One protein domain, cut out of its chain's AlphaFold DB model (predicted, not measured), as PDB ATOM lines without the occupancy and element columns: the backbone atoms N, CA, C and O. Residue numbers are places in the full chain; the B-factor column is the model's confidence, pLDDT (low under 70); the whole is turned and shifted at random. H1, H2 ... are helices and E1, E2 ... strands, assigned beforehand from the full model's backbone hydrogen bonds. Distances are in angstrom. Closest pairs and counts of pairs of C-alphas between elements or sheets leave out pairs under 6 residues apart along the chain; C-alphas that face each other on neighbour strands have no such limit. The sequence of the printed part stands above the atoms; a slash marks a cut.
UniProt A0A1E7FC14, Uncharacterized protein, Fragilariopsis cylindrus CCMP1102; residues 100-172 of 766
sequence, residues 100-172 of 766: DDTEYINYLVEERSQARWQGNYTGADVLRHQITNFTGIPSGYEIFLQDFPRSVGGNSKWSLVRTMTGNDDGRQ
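Overview. This is residues 100 to 172 of the 766 residues of an uncharacterized protein of Fragilariopsis cylindrus CCMP1102 (UniProt A0A1E7FC14). A two-stranded hairpin, E1 and E2, has a helical hairpin, H1 and H2, packed over one of its faces, with H1 nearer to E2 and H2 nearer to E1. Beyond E2 a tail, residues 163 to 172, trails away at one end of the long axis. The printed part has 73 residues, with two named helices and then two named strands in the order H1, H2, E1, E2; the sheet is antiparallel and the class is mixed, helices and strands. The whole is loose, with a radius of gyration of the C-alphas of 14.1 A, and elongated, spanning 46 by 24 by 20 A.

Along the chain. E1 is residues 141 to 147, 19.3 A long, and E2 is residues 156 to 162, 19.4 A long, ending at C-alpha 162 at (226.221, 262.507, 372.030). H1, residues 100 to 118, measures 26.8 A and begins at C-alpha 100 at (243.988, 269.808, 378.480). H2, residues 121 to 132, measures 16.3 A.

Arrangement. E1 and E2 form an antiparallel hairpin at 154 degrees, with N 144 and O 159 2.8 A apart and N 161 and O 142 2.9 A apart, both within hydrogen-bond range. The closest C-alphas of H1 and E2, Ser 113 and Ser 156, are 5.6 A apart. Those of H2 and E1, Thr 132 and Ile 143, are 5.7 A apart. H1 and E1 are near each other, with 7 pairs of C-alphas within 10 A; H2 and E2 are apart. H1 and H2 form a helical hairpin: they touch, closest at the C-alphas of Arg 112 and Ala 124, 4.7 A, and run opposite ways at a shallow tilt of 17 degrees. In H1 and H2 every O i to N i+4 pair is within hydrogen-bond range.

Size, cuts and confidence. The two C-alphas farthest apart, Gln 118 and Gly 170, are 46.5 A apart. The printed part has no cut. The link H1 to H2 is tight; H2 to E1 and E1 to E2 are short. Mean pLDDT of the printed part is 85.4, and residues 164 to 172 are under 70.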
ATOM      1  N   ASP A 100     243.365 270.490 377.347       94.94
ATOM      2  CA  ASP A 100     243.988 269.808 378.480       94.94
ATOM      3  C   ASP A 100     243.222 268.517 378.820       94.94
ATOM      4  O   ASP A 100     243.825 267.457 378.982       94.94
ATOM      5  N   ASP A 101     241.891 268.563 378.801       94.69
ATOM      6  CA  ASP A 101     240.983 267.428 378.954       94.69
ATOM      7  C   ASP A 101     241.175 266.401 377.834       94.69
ATOM      8  O   ASP A 101     241.260 265.194 378.079       94.69
ATOM      9  N   THR A 102     241.287 266.870 376.587       94.50
ATOM     10  CA  THR A 102     241.535 266.003 375.427       94.50
ATOM     11  C   THR A 102     242.883 265.287 375.554       94.50
ATOM     12  O   THR A 102     242.969 264.078 375.315       94.50
ATOM     13  N   GLU A 103     243.940 266.006 375.940       95.38
ATOM     14  CA  GLU A 103     245.272 265.439 376.181       95.38
ATOM     15  C   GLU A 103     245.263 264.450 377.353       95.38
ATOM     16  O   GLU A 103     245.844 263.367 377.248       95.38
ATOM     17  N   TYR A 104     244.533 264.753 378.427       96.81
ATOM     18  CA  TYR A 104     244.407 263.872 379.581       96.81
ATOM     19  C   TYR A 104     243.671 262.567 379.251       96.81
ATOM     20  O   TYR A 104     244.144 261.484 379.606       96.81
ATOM     21  N   ILE A 105     242.553 262.625 378.517       95.94
ATOM     22  CA  ILE A 105     241.843 261.416 378.073       95.94
ATOM     23  C   ILE A 105     242.736 260.590 377.141       95.94
ATOM     24  O   ILE A 105     242.817 259.371 377.301       95.94
ATOM     25  N   ASN A 106     243.447 261.226 376.200       96.06
ATOM     26  CA  ASN A 106     244.404 260.538 375.327       96.06
ATOM     27  C   ASN A 106     245.480 259.800 376.134       96.06
ATOM     28  O   ASN A 106     245.724 258.621 375.871       96.06
ATOM     29  N   TYR A 107     246.052 260.452 377.149       97.44
ATOM     30  CA  TYR A 107     247.011 259.839 378.065       97.44
ATOM     31  C   TYR A 107     246.423 258.608 378.775       97.44
ATOM     32  O   TYR A 107     247.023 257.534 378.745       97.44
ATOM     33  N   LEU A 108     245.216 258.710 379.345       97.44
ATOM     34  CA  LEU A 108     244.562 257.571 380.004       97.44
ATOM     35  C   LEU A 108     244.295 256.407 379.035       97.44
ATOM     36  O   LEU A 108     244.436 255.236 379.398       97.44
ATOM     37  N   VAL A 109     243.897 256.708 377.798       96.75
ATOM     38  CA  VAL A 109     243.621 255.716 376.747       96.75
ATOM     39  C   VAL A 109     244.906 255.017 376.291       96.75
ATOM     40  O   VAL A 109     244.891 253.802 376.042       96.75
ATOM     41  N   GLU A 110     246.020 255.740 376.222       97.00
ATOM     42  CA  GLU A 110     247.344 255.194 375.926       97.00
ATOM     43  C   GLU A 110     247.854 254.300 377.062       97.00
ATOM     44  O   GLU A 110     248.162 253.129 376.820       97.00
ATOM     45  N   GLU A 111     247.822 254.777 378.309       97.50
ATOM     46  CA  GLU A 111     248.179 253.996 379.502       97.50
ATOM     47  C   GLU A 111     247.345 252.718 379.606       97.50
ATOM     48  O   GLU A 111     247.833 251.629 379.924       97.50
ATOM     49  N   ARG A 112     246.062 252.808 379.256       95.44
ATOM     50  CA  ARG A 112     245.187 251.643 379.236       95.44
ATOM     51  C   ARG A 112     245.613 250.640 378.171       95.44
ATOM     52  O   ARG A 112     245.583 249.431 378.410       95.44
ATOM     53  N   SER A 113     245.995 251.126 376.996       95.06
ATOM     54  CA  SER A 113     246.495 250.289 375.904       95.06
ATOM     55  C   SER A 113     247.802 249.595 376.299       95.06
ATOM     56  O   SER A 113     247.918 248.381 376.118       95.06
ATOM     57  N   GLN A 114     248.724 250.315 376.946       95.44
ATOM     58  CA  GLN A 114     249.954 249.783 377.546       95.44
ATOM     59  C   GLN A 114     249.652 248.690 378.580       95.44
ATOM     60  O   GLN A 114     250.180 247.579 378.485       95.44
ATOM     61  N   ALA A 115     248.733 248.943 379.516       92.25
ATOM     62  CA  ALA A 115     248.327 247.967 380.526       92.25
ATOM     63  C   ALA A 115     247.771 246.683 379.883       92.25
ATOM     64  O   ALA A 115     248.174 245.571 380.240       92.25
ATOM     65  N   ARG A 116     246.909 246.806 378.860       91.62
ATOM     66  CA  ARG A 116     246.409 245.655 378.083       91.62
ATOM     67  C   ARG A 116     247.532 244.929 377.350       91.62
ATOM     68  O   ARG A 116     247.504 243.696 377.293       91.62
ATOM     69  N   TRP A 117     248.504 245.651 376.796       88.50
ATOM     70  CA  TRP A 117     249.656 245.084 376.091       88.50
ATOM     71  C   TRP A 117     250.532 244.241 377.022       88.50
ATOM     72  O   TRP A 117     250.852 243.089 376.713       88.50
ATOM     73  N   GLN A 118     250.797 244.757 378.219       92.00
ATOM     74  CA  GLN A 118     251.545 244.086 379.284       92.00
ATOM     75  C   GLN A 118     250.759 242.939 379.949       92.00
ATOM     76  O   GLN A 118     251.318 242.162 380.717       92.00
ATOM     77  N   GLY A 119     249.463 242.798 379.646       84.06
ATOM     78  CA  GLY A 119     248.589 241.791 380.255       84.06
ATOM     79  C   GLY A 119     248.065 242.174 381.645       84.06
ATOM     80  O   GLY A 119     247.455 241.339 382.312       84.06
ATOM     81  N   ASN A 120     248.251 243.427 382.067       89.19
ATOM     82  CA  ASN A 120     247.672 244.005 383.278       89.19
ATOM     83  C   ASN A 120     246.210 244.434 383.034       89.19
ATOM     84  O   ASN A 120     245.884 245.620 382.956       89.19
ATOM     85  N   TYR A 121     245.312 243.457 382.880       81.31
ATOM     86  CA  TYR A 121     243.899 243.727 382.587       81.31
ATOM     87  C   TYR A 121     243.169 244.442 383.730       81.31
ATOM     88  O   TYR A 121     242.328 245.291 383.465       81.31
ATOM     89  N   THR A 122     243.536 244.176 384.988       76.31
ATOM     90  CA  THR A 122     242.965 244.882 386.146       76.31
ATOM     91  C   THR A 122     243.295 246.374 386.108       76.31
ATOM     92  O   THR A 122     242.396 247.195 386.268       76.31
ATOM     93  N   GLY A 123     244.552 246.741 385.826       88.00
ATOM     94  CA  GLY A 123     244.932 248.143 385.623       88.00
ATOM     95  C   GLY A 123     244.197 248.779 384.442       88.00
ATOM     96  O   GLY A 123     243.715 249.904 384.543       88.00
ATOM     97  N   ALA A 124     244.022 248.031 383.348       89.94
ATOM     98  CA  ALA A 124     243.268 248.503 382.192       89.94
ATOM     99  C   ALA A 124     241.774 248.760 382.485       89.94
ATOM    100  O   ALA A 124     241.189 249.678 381.906       89.94
ATOM    101  N   ASP A 125     241.150 247.975 383.365       78.75
ATOM    102  CA  ASP A 125     239.756 248.172 383.781       78.75
ATOM    103  C   ASP A 125     239.602 249.379 384.718       78.75
ATOM    104  O   ASP A 125     238.650 250.145 384.572       78.75
ATOM    105  N   VAL A 126     240.566 249.611 385.618       87.44
ATOM    106  CA  VAL A 126     240.616 250.834 386.442       87.44
ATOM    107  C   VAL A 126     240.721 252.074 385.552       87.44
ATOM    108  O   VAL A 126     239.927 253.002 385.701       87.44
ATOM    109  N   LEU A 127     241.634 252.063 384.576       96.00
ATOM    110  CA  LEU A 127     241.795 253.160 383.619       96.00
ATOM    111  C   LEU A 127     240.540 253.360 382.766       96.00
ATOM    112  O   LEU A 127     240.144 254.492 382.516       96.00
ATOM    113  N   ARG A 128     239.853 252.280 382.368       93.38
ATOM    114  CA  ARG A 128     238.564 252.385 381.666       93.38
ATOM    115  C   ARG A 128     237.543 253.156 382.493       93.38
ATOM    116  O   ARG A 128     236.866 254.007 381.937       93.38
ATOM    117  N   HIS A 129     237.437 252.851 383.784       85.19
ATOM    118  CA  HIS A 129     236.494 253.519 384.676       85.19
ATOM    119  C   HIS A 129     236.832 255.004 384.857       85.19
ATOM    120  O   HIS A 129     235.933 255.840 384.836       85.19
ATOM    121  N   GLN A 130     238.122 255.336 384.969       94.56
ATOM    122  CA  GLN A 130     238.590 256.726 385.006       94.56
ATOM    123  C   GLN A 130     238.240 257.479 383.718       94.56
ATOM    124  O   GLN A 130     237.741 258.595 383.793       94.56
ATOM    125  N   ILE A 131     238.435 256.849 382.554       95.25
ATOM    126  CA  ILE A 131     238.062 257.424 381.255       95.25
ATOM    127  C   ILE A 131     236.547 257.648 381.179       95.25
ATOM    128  O   ILE A 131     236.109 258.727 380.807       95.25
ATOM    129  N   THR A 132     235.725 256.655 381.531       88.00
ATOM    130  CA  THR A 132     234.262 256.770 381.395       88.00
ATOM    131  C   THR A 132     233.629 257.735 382.394       88.00
ATOM    132  O   THR A 132     232.578 258.287 382.095       88.00
ATOM    133  N   ASN A 133     234.253 257.947 383.554       88.25
ATOM    134  CA  ASN A 133     233.755 258.849 384.599       88.25
ATOM    135  C   ASN A 133     234.454 260.215 384.589       88.25
ATOM    136  O   ASN A 133     234.438 260.923 385.598       88.25
ATOM    137  N   PHE A 134     235.124 260.567 383.493       95.19
ATOM    138  CA  PHE A 134     235.822 261.837 383.389       95.19
ATOM    139  C   PHE A 134     234.833 263.009 383.518       95.19
ATOM    140  O   PHE A 134     233.865 263.102 382.766       95.19
ATOM    141  N   THR A 135     235.053 263.901 384.485       93.69
ATOM    142  CA  THR A 135     234.090 264.960 384.841       93.69
ATOM    143  C   THR A 135     234.116 266.170 383.906       93.69
ATOM    144  O   THR A 135     233.209 266.992 383.986       93.69
ATOM    145  N   GLY A 136     235.128 266.296 383.039       92.69
ATOM    146  CA  GLY A 136     235.244 267.389 382.061       92.69
ATOM    147  C   GLY A 136     234.352 267.231 380.823       92.69
ATOM    148  O   GLY A 136     234.339 268.088 379.947       92.69
ATOM    149  N   ILE A 137     233.579 266.143 380.722       91.50
ATOM    150  CA  ILE A 137     232.698 265.906 379.572       91.50
ATOM    151  C   ILE A 137     231.479 266.850 379.634       91.50
ATOM    152  O   ILE A 137     230.787 266.876 380.656       91.50
ATOM    153  N   PRO A 138     231.150 267.583 378.549       89.06
ATOM    154  CA  PRO A 138     229.933 268.386 378.483       89.06
ATOM    155  C   PRO A 138     228.667 267.556 378.711       89.06
ATOM    156  O   PRO A 138     228.577 266.397 378.301       89.06
ATOM    157  N   SER A 139     227.644 268.172 379.305       82.56
ATOM    158  CA  SER A 139     226.350 267.516 379.499       82.56
ATOM    159  C   SER A 139     225.757 267.035 378.167       82.56
ATOM    160  O   SER A 139     225.810 267.724 377.147       82.56
ATOM    161  N   GLY A 140     225.197 265.822 378.168       81.12
ATOM    162  CA  GLY A 140     224.664 265.186 376.958       81.12
ATOM    163  C   GLY A 140     225.724 264.545 376.055       81.12
ATOM    164  O   GLY A 140     225.427 264.256 374.897       81.12
ATOM    165  N   TYR A 141     226.941 264.313 376.554       87.50
ATOM    166  CA  TYR A 141     227.952 263.495 375.885       87.50
ATOM    167  C   TYR A 141     228.524 262.427 376.823       87.50
ATOM    168  O   TYR A 141     228.561 262.593 378.040       87.50
ATOM    169  N   GLU A 142     228.977 261.316 376.244       89.69
ATOM    170  CA  GLU A 142     229.716 260.256 376.930       89.69
ATOM    171  C   GLU A 142     230.965 259.866 376.129       89.69
ATOM    172  O   GLU A 142     230.999 259.970 374.898       89.69
ATOM    173  N   ILE A 143     232.004 259.388 376.819       90.62
ATOM    174  CA  ILE A 143     233.193 258.845 376.155       90.62
ATOM    175  C   ILE A 143     232.926 257.392 375.754       90.62
ATOM    176  O   ILE A 143     232.836 256.490 376.591       90.62
ATOM    177  N   PHE A 144     232.873 257.143 374.448       87.50
ATOM    178  CA  PHE A 144     232.858 255.800 373.890       87.50
ATOM    179  C   PHE A 144     234.286 255.313 373.663       87.50
ATOM    180  O   PHE A 144     235.026 255.868 372.854       87.50
ATOM    181  N   LEU A 145     234.661 254.246 374.366       91.94
ATOM    182  CA  LEU A 145     235.976 253.627 374.265       91.94
ATOM    183  C   LEU A 145     235.920 252.376 373.376       91.94
ATOM    184  O   LEU A 145     235.176 251.435 373.662       91.94
ATOM    185  N   GLN A 146     236.741 252.341 372.328       89.75
ATOM    186  CA  GLN A 146     236.883 251.220 371.405       89.75
ATOM    187  C   GLN A 146     238.239 250.534 371.569       89.75
ATOM    188  O   GLN A 146     239.298 251.135 371.394       89.75
ATOM    189  N   ASP A 147     238.191 249.234 371.837       89.56
ATOM    190  CA  ASP A 147     239.365 248.379 371.952       89.56
ATOM    191  C   ASP A 147     239.704 247.688 370.639       89.56
ATOM    192  O   ASP A 147     238.871 246.978 370.072       89.56
ATOM    193  N   PHE A 148     240.961 247.792 370.213       85.00
ATOM    194  CA  PHE A 148     241.457 247.050 369.063       85.00
ATOM    195  C   PHE A 148     242.141 245.742 369.504       85.00
ATOM    196  O   PHE A 148     242.815 245.696 370.542       85.00
ATOM    197  N   PRO A 149     241.956 244.635 368.758       75.75
ATOM    198  CA  PRO A 149     242.718 243.405 368.962       75.75
ATOM    199  C   PRO A 149     244.229 243.617 368.790       75.75
ATOM    200  O   PRO A 149     244.663 244.435 367.982       75.75
ATOM    201  N   ARG A 150     245.053 242.813 369.480       81.75
ATOM    202  CA  ARG A 150     246.526 242.856 369.338       81.75
ATOM    203  C   ARG A 150     246.997 242.638 367.898       81.75
ATOM    204  O   ARG A 150     247.988 243.229 367.494       81.75
ATOM    205  N   SER A 151     246.261 241.843 367.121       77.19
ATOM    206  CA  SER A 151     246.550 241.583 365.706       77.19
ATOM    207  C   SER A 151     246.459 242.822 364.812       77.19
ATOM    208  O   SER A 151     246.979 242.799 363.706       77.19
ATOM    209  N   VAL A 152     245.817 243.897 365.277       82.56
ATOM    210  CA  VAL A 152     245.704 245.185 364.572       82.56
ATOM    211  C   VAL A 152     246.319 246.330 365.393       82.56
ATOM    212  O   VAL A 152     245.898 247.477 365.295       82.56
ATOM    213  N   GLY A 153     247.295 246.008 366.248       86.38
ATOM    214  CA  GLY A 153     248.055 246.972 367.050       86.38
ATOM    215  C   GLY A 153     247.678 247.027 368.530       86.38
ATOM    216  O   GLY A 153     248.452 247.543 369.321       86.38
ATOM    217  N   GLY A 154     246.540 246.463 368.952       83.56
ATOM    218  CA  GLY A 154     246.180 246.349 370.375       83.56
ATOM    219  C   GLY A 154     245.841 247.661 371.092       83.56
ATOM    220  O   GLY A 154     245.581 247.633 372.294       83.56
ATOM    221  N   ASN A 155     245.828 248.780 370.365       92.88
ATOM    222  CA  ASN A 155     245.547 250.104 370.903       92.88
ATOM    223  C   ASN A 155     244.073 250.257 371.303       92.88
ATOM    224  O   ASN A 155     243.210 249.442 370.969       92.88
ATOM    225  N   SER A 156     243.780 251.334 372.015       92.38
ATOM    226  CA  SER A 156     242.428 251.784 372.324       92.38
ATOM    227  C   SER A 156     242.222 253.134 371.643       92.38
ATOM    228  O   SER A 156     243.154 253.929 371.553       92.38
ATOM    229  N   LYS A 157     241.021 253.393 371.136       93.81
ATOM    230  CA  LYS A 157     240.605 254.726 370.687       93.81
ATOM    231  C   LYS A 157     239.394 255.151 371.484       93.81
ATOM    232  O   LYS A 157     238.659 254.305 371.989       93.81
ATOM    233  N   TRP A 158     239.171 256.449 371.562       94.62
ATOM    234  CA  TRP A 158     237.968 256.995 372.156       94.62
ATOM    235  C   TRP A 158     237.329 258.008 371.214       94.62
ATOM    236  O   TRP A 158     237.983 258.565 370.332       94.62
ATOM    237  N   SER A 159     236.034 258.208 371.391       92.00
ATOM    238  CA  SER A 159     235.250 259.228 370.706       92.00
ATOM    239  C   SER A 159     234.184 259.740 371.660       92.00
ATOM    240  O   SER A 159     233.605 258.941 372.396       92.00
ATOM    241  N   LEU A 160     233.875 261.035 371.620       90.31
ATOM    242  CA  LEU A 160     232.661 261.532 372.261       90.31
ATOM    243  C   LEU A 160     231.451 261.114 371.440       90.31
ATOM    244  O   LEU A 160     231.384 261.353 370.236       90.31
ATOM    245  N   VAL A 161     230.486 260.503 372.107       82.62
ATOM    246  CA  VAL A 161     229.189 260.185 371.528       82.62
ATOM    247  C   VAL A 161     228.174 261.054 372.237       82.62
ATOM    248  O   VAL A 161     228.154 261.106 373.464       82.62
ATOM    249  N   ARG A 162     227.346 261.764 371.465       77.56
ATOM    250  CA  ARG A 162     226.221 262.507 372.030       77.56
ATOM    251  C   ARG A 162     225.311 261.506 372.730       77.56
ATOM    252  O   ARG A 162     224.744 260.619 372.086       77.56
ATOM    253  N   THR A 163     225.194 261.636 374.037       70.50
ATOM    254  CA  THR A 163     224.192 260.934 374.817       70.50
ATOM    255  C   THR A 163     222.857 261.543 374.406       70.50
ATOM    256  O   THR A 163     222.679 262.759 374.447       70.50
ATOM    257  N   MET A 164     221.901 260.719 373.978       58.72
ATOM    258  CA  MET A 164     220.558 261.181 373.581       58.72
ATOM    259  C   MET A 164     219.779 261.842 374.742       58.72
ATOM    260  O   MET A 164     218.638 262.249 374.573       58.72
ATOM    261  N   THR A 165     220.396 261.989 375.914       55.91
ATOM    262  CA  THR A 165     219.846 262.540 377.150       55.91
ATOM    263  C   THR A 165     219.910 264.072 377.223       55.91
ATOM    264  O   THR A 165     219.921 264.617 378.319       55.91
ATOM    265  N   GLY A 166     219.972 264.803 376.104       54.00
ATOM    266  CA  GLY A 166     219.931 266.276 376.103       54.00
ATOM    267  C   GLY A 166     218.516 266.833 376.337       54.00
ATOM    268  O   GLY A 166     217.561 266.322 375.766       54.00
ATOM    269  N   ASN A 167     218.397 267.884 377.160       51.25
ATOM    270  CA  ASN A 167     217.159 268.477 377.715       51.25
ATOM    271  C   ASN A 167     216.110 269.039 376.729       51.25
ATOM    272  O   ASN A 167     215.123 269.609 377.189       51.25
ATOM    273  N   ASP A 168     216.264 268.909 375.413       57.81
ATOM    274  CA  ASP A 168     215.500 269.760 374.487       57.81
ATOM    275  C   ASP A 168     214.052 269.295 374.200       57.81
ATOM    276  O   ASP A 168     213.241 270.099 373.738       57.81
ATOM    277  N   ASP A 169     213.665 268.055 374.543       56.50
ATOM    278  CA  ASP A 169     212.444 267.452 373.967       56.50
ATOM    279  C   ASP A 169     211.418 266.915 374.994       56.50
ATOM    280  O   ASP A 169     210.401 266.335 374.614       56.50
ATOM    281  N   GLY A 170     211.670 267.002 376.306       58.31
ATOM    282  CA  GLY A 170     210.787 266.405 377.330       58.31
ATOM    283  C   GLY A 170     210.739 264.861 377.345       58.31
ATOM    284  O   GLY A 170     210.034 264.275 378.165       58.31
ATOM    285  N   ARG A 171     211.520 264.181 376.489       56.03
ATOM    286  CA  ARG A 171     211.663 262.709 376.443       56.03
ATOM    287  C   ARG A 171     212.655 262.129 377.464       56.03
ATOM    288  O   ARG A 171     212.691 260.916 377.644       56.03
ATOM    289  N   GLN A 172     213.423 262.964 378.166       54.38
ATOM    290  CA  GLN A 172     214.514 262.525 379.052       54.38
ATOM    291  C   GLN A 172     214.101 261.667 380.248       54.38
ATOM    292  O   GLN A 172     214.857 260.782 380.639       54.38
TER     293      GLN A 172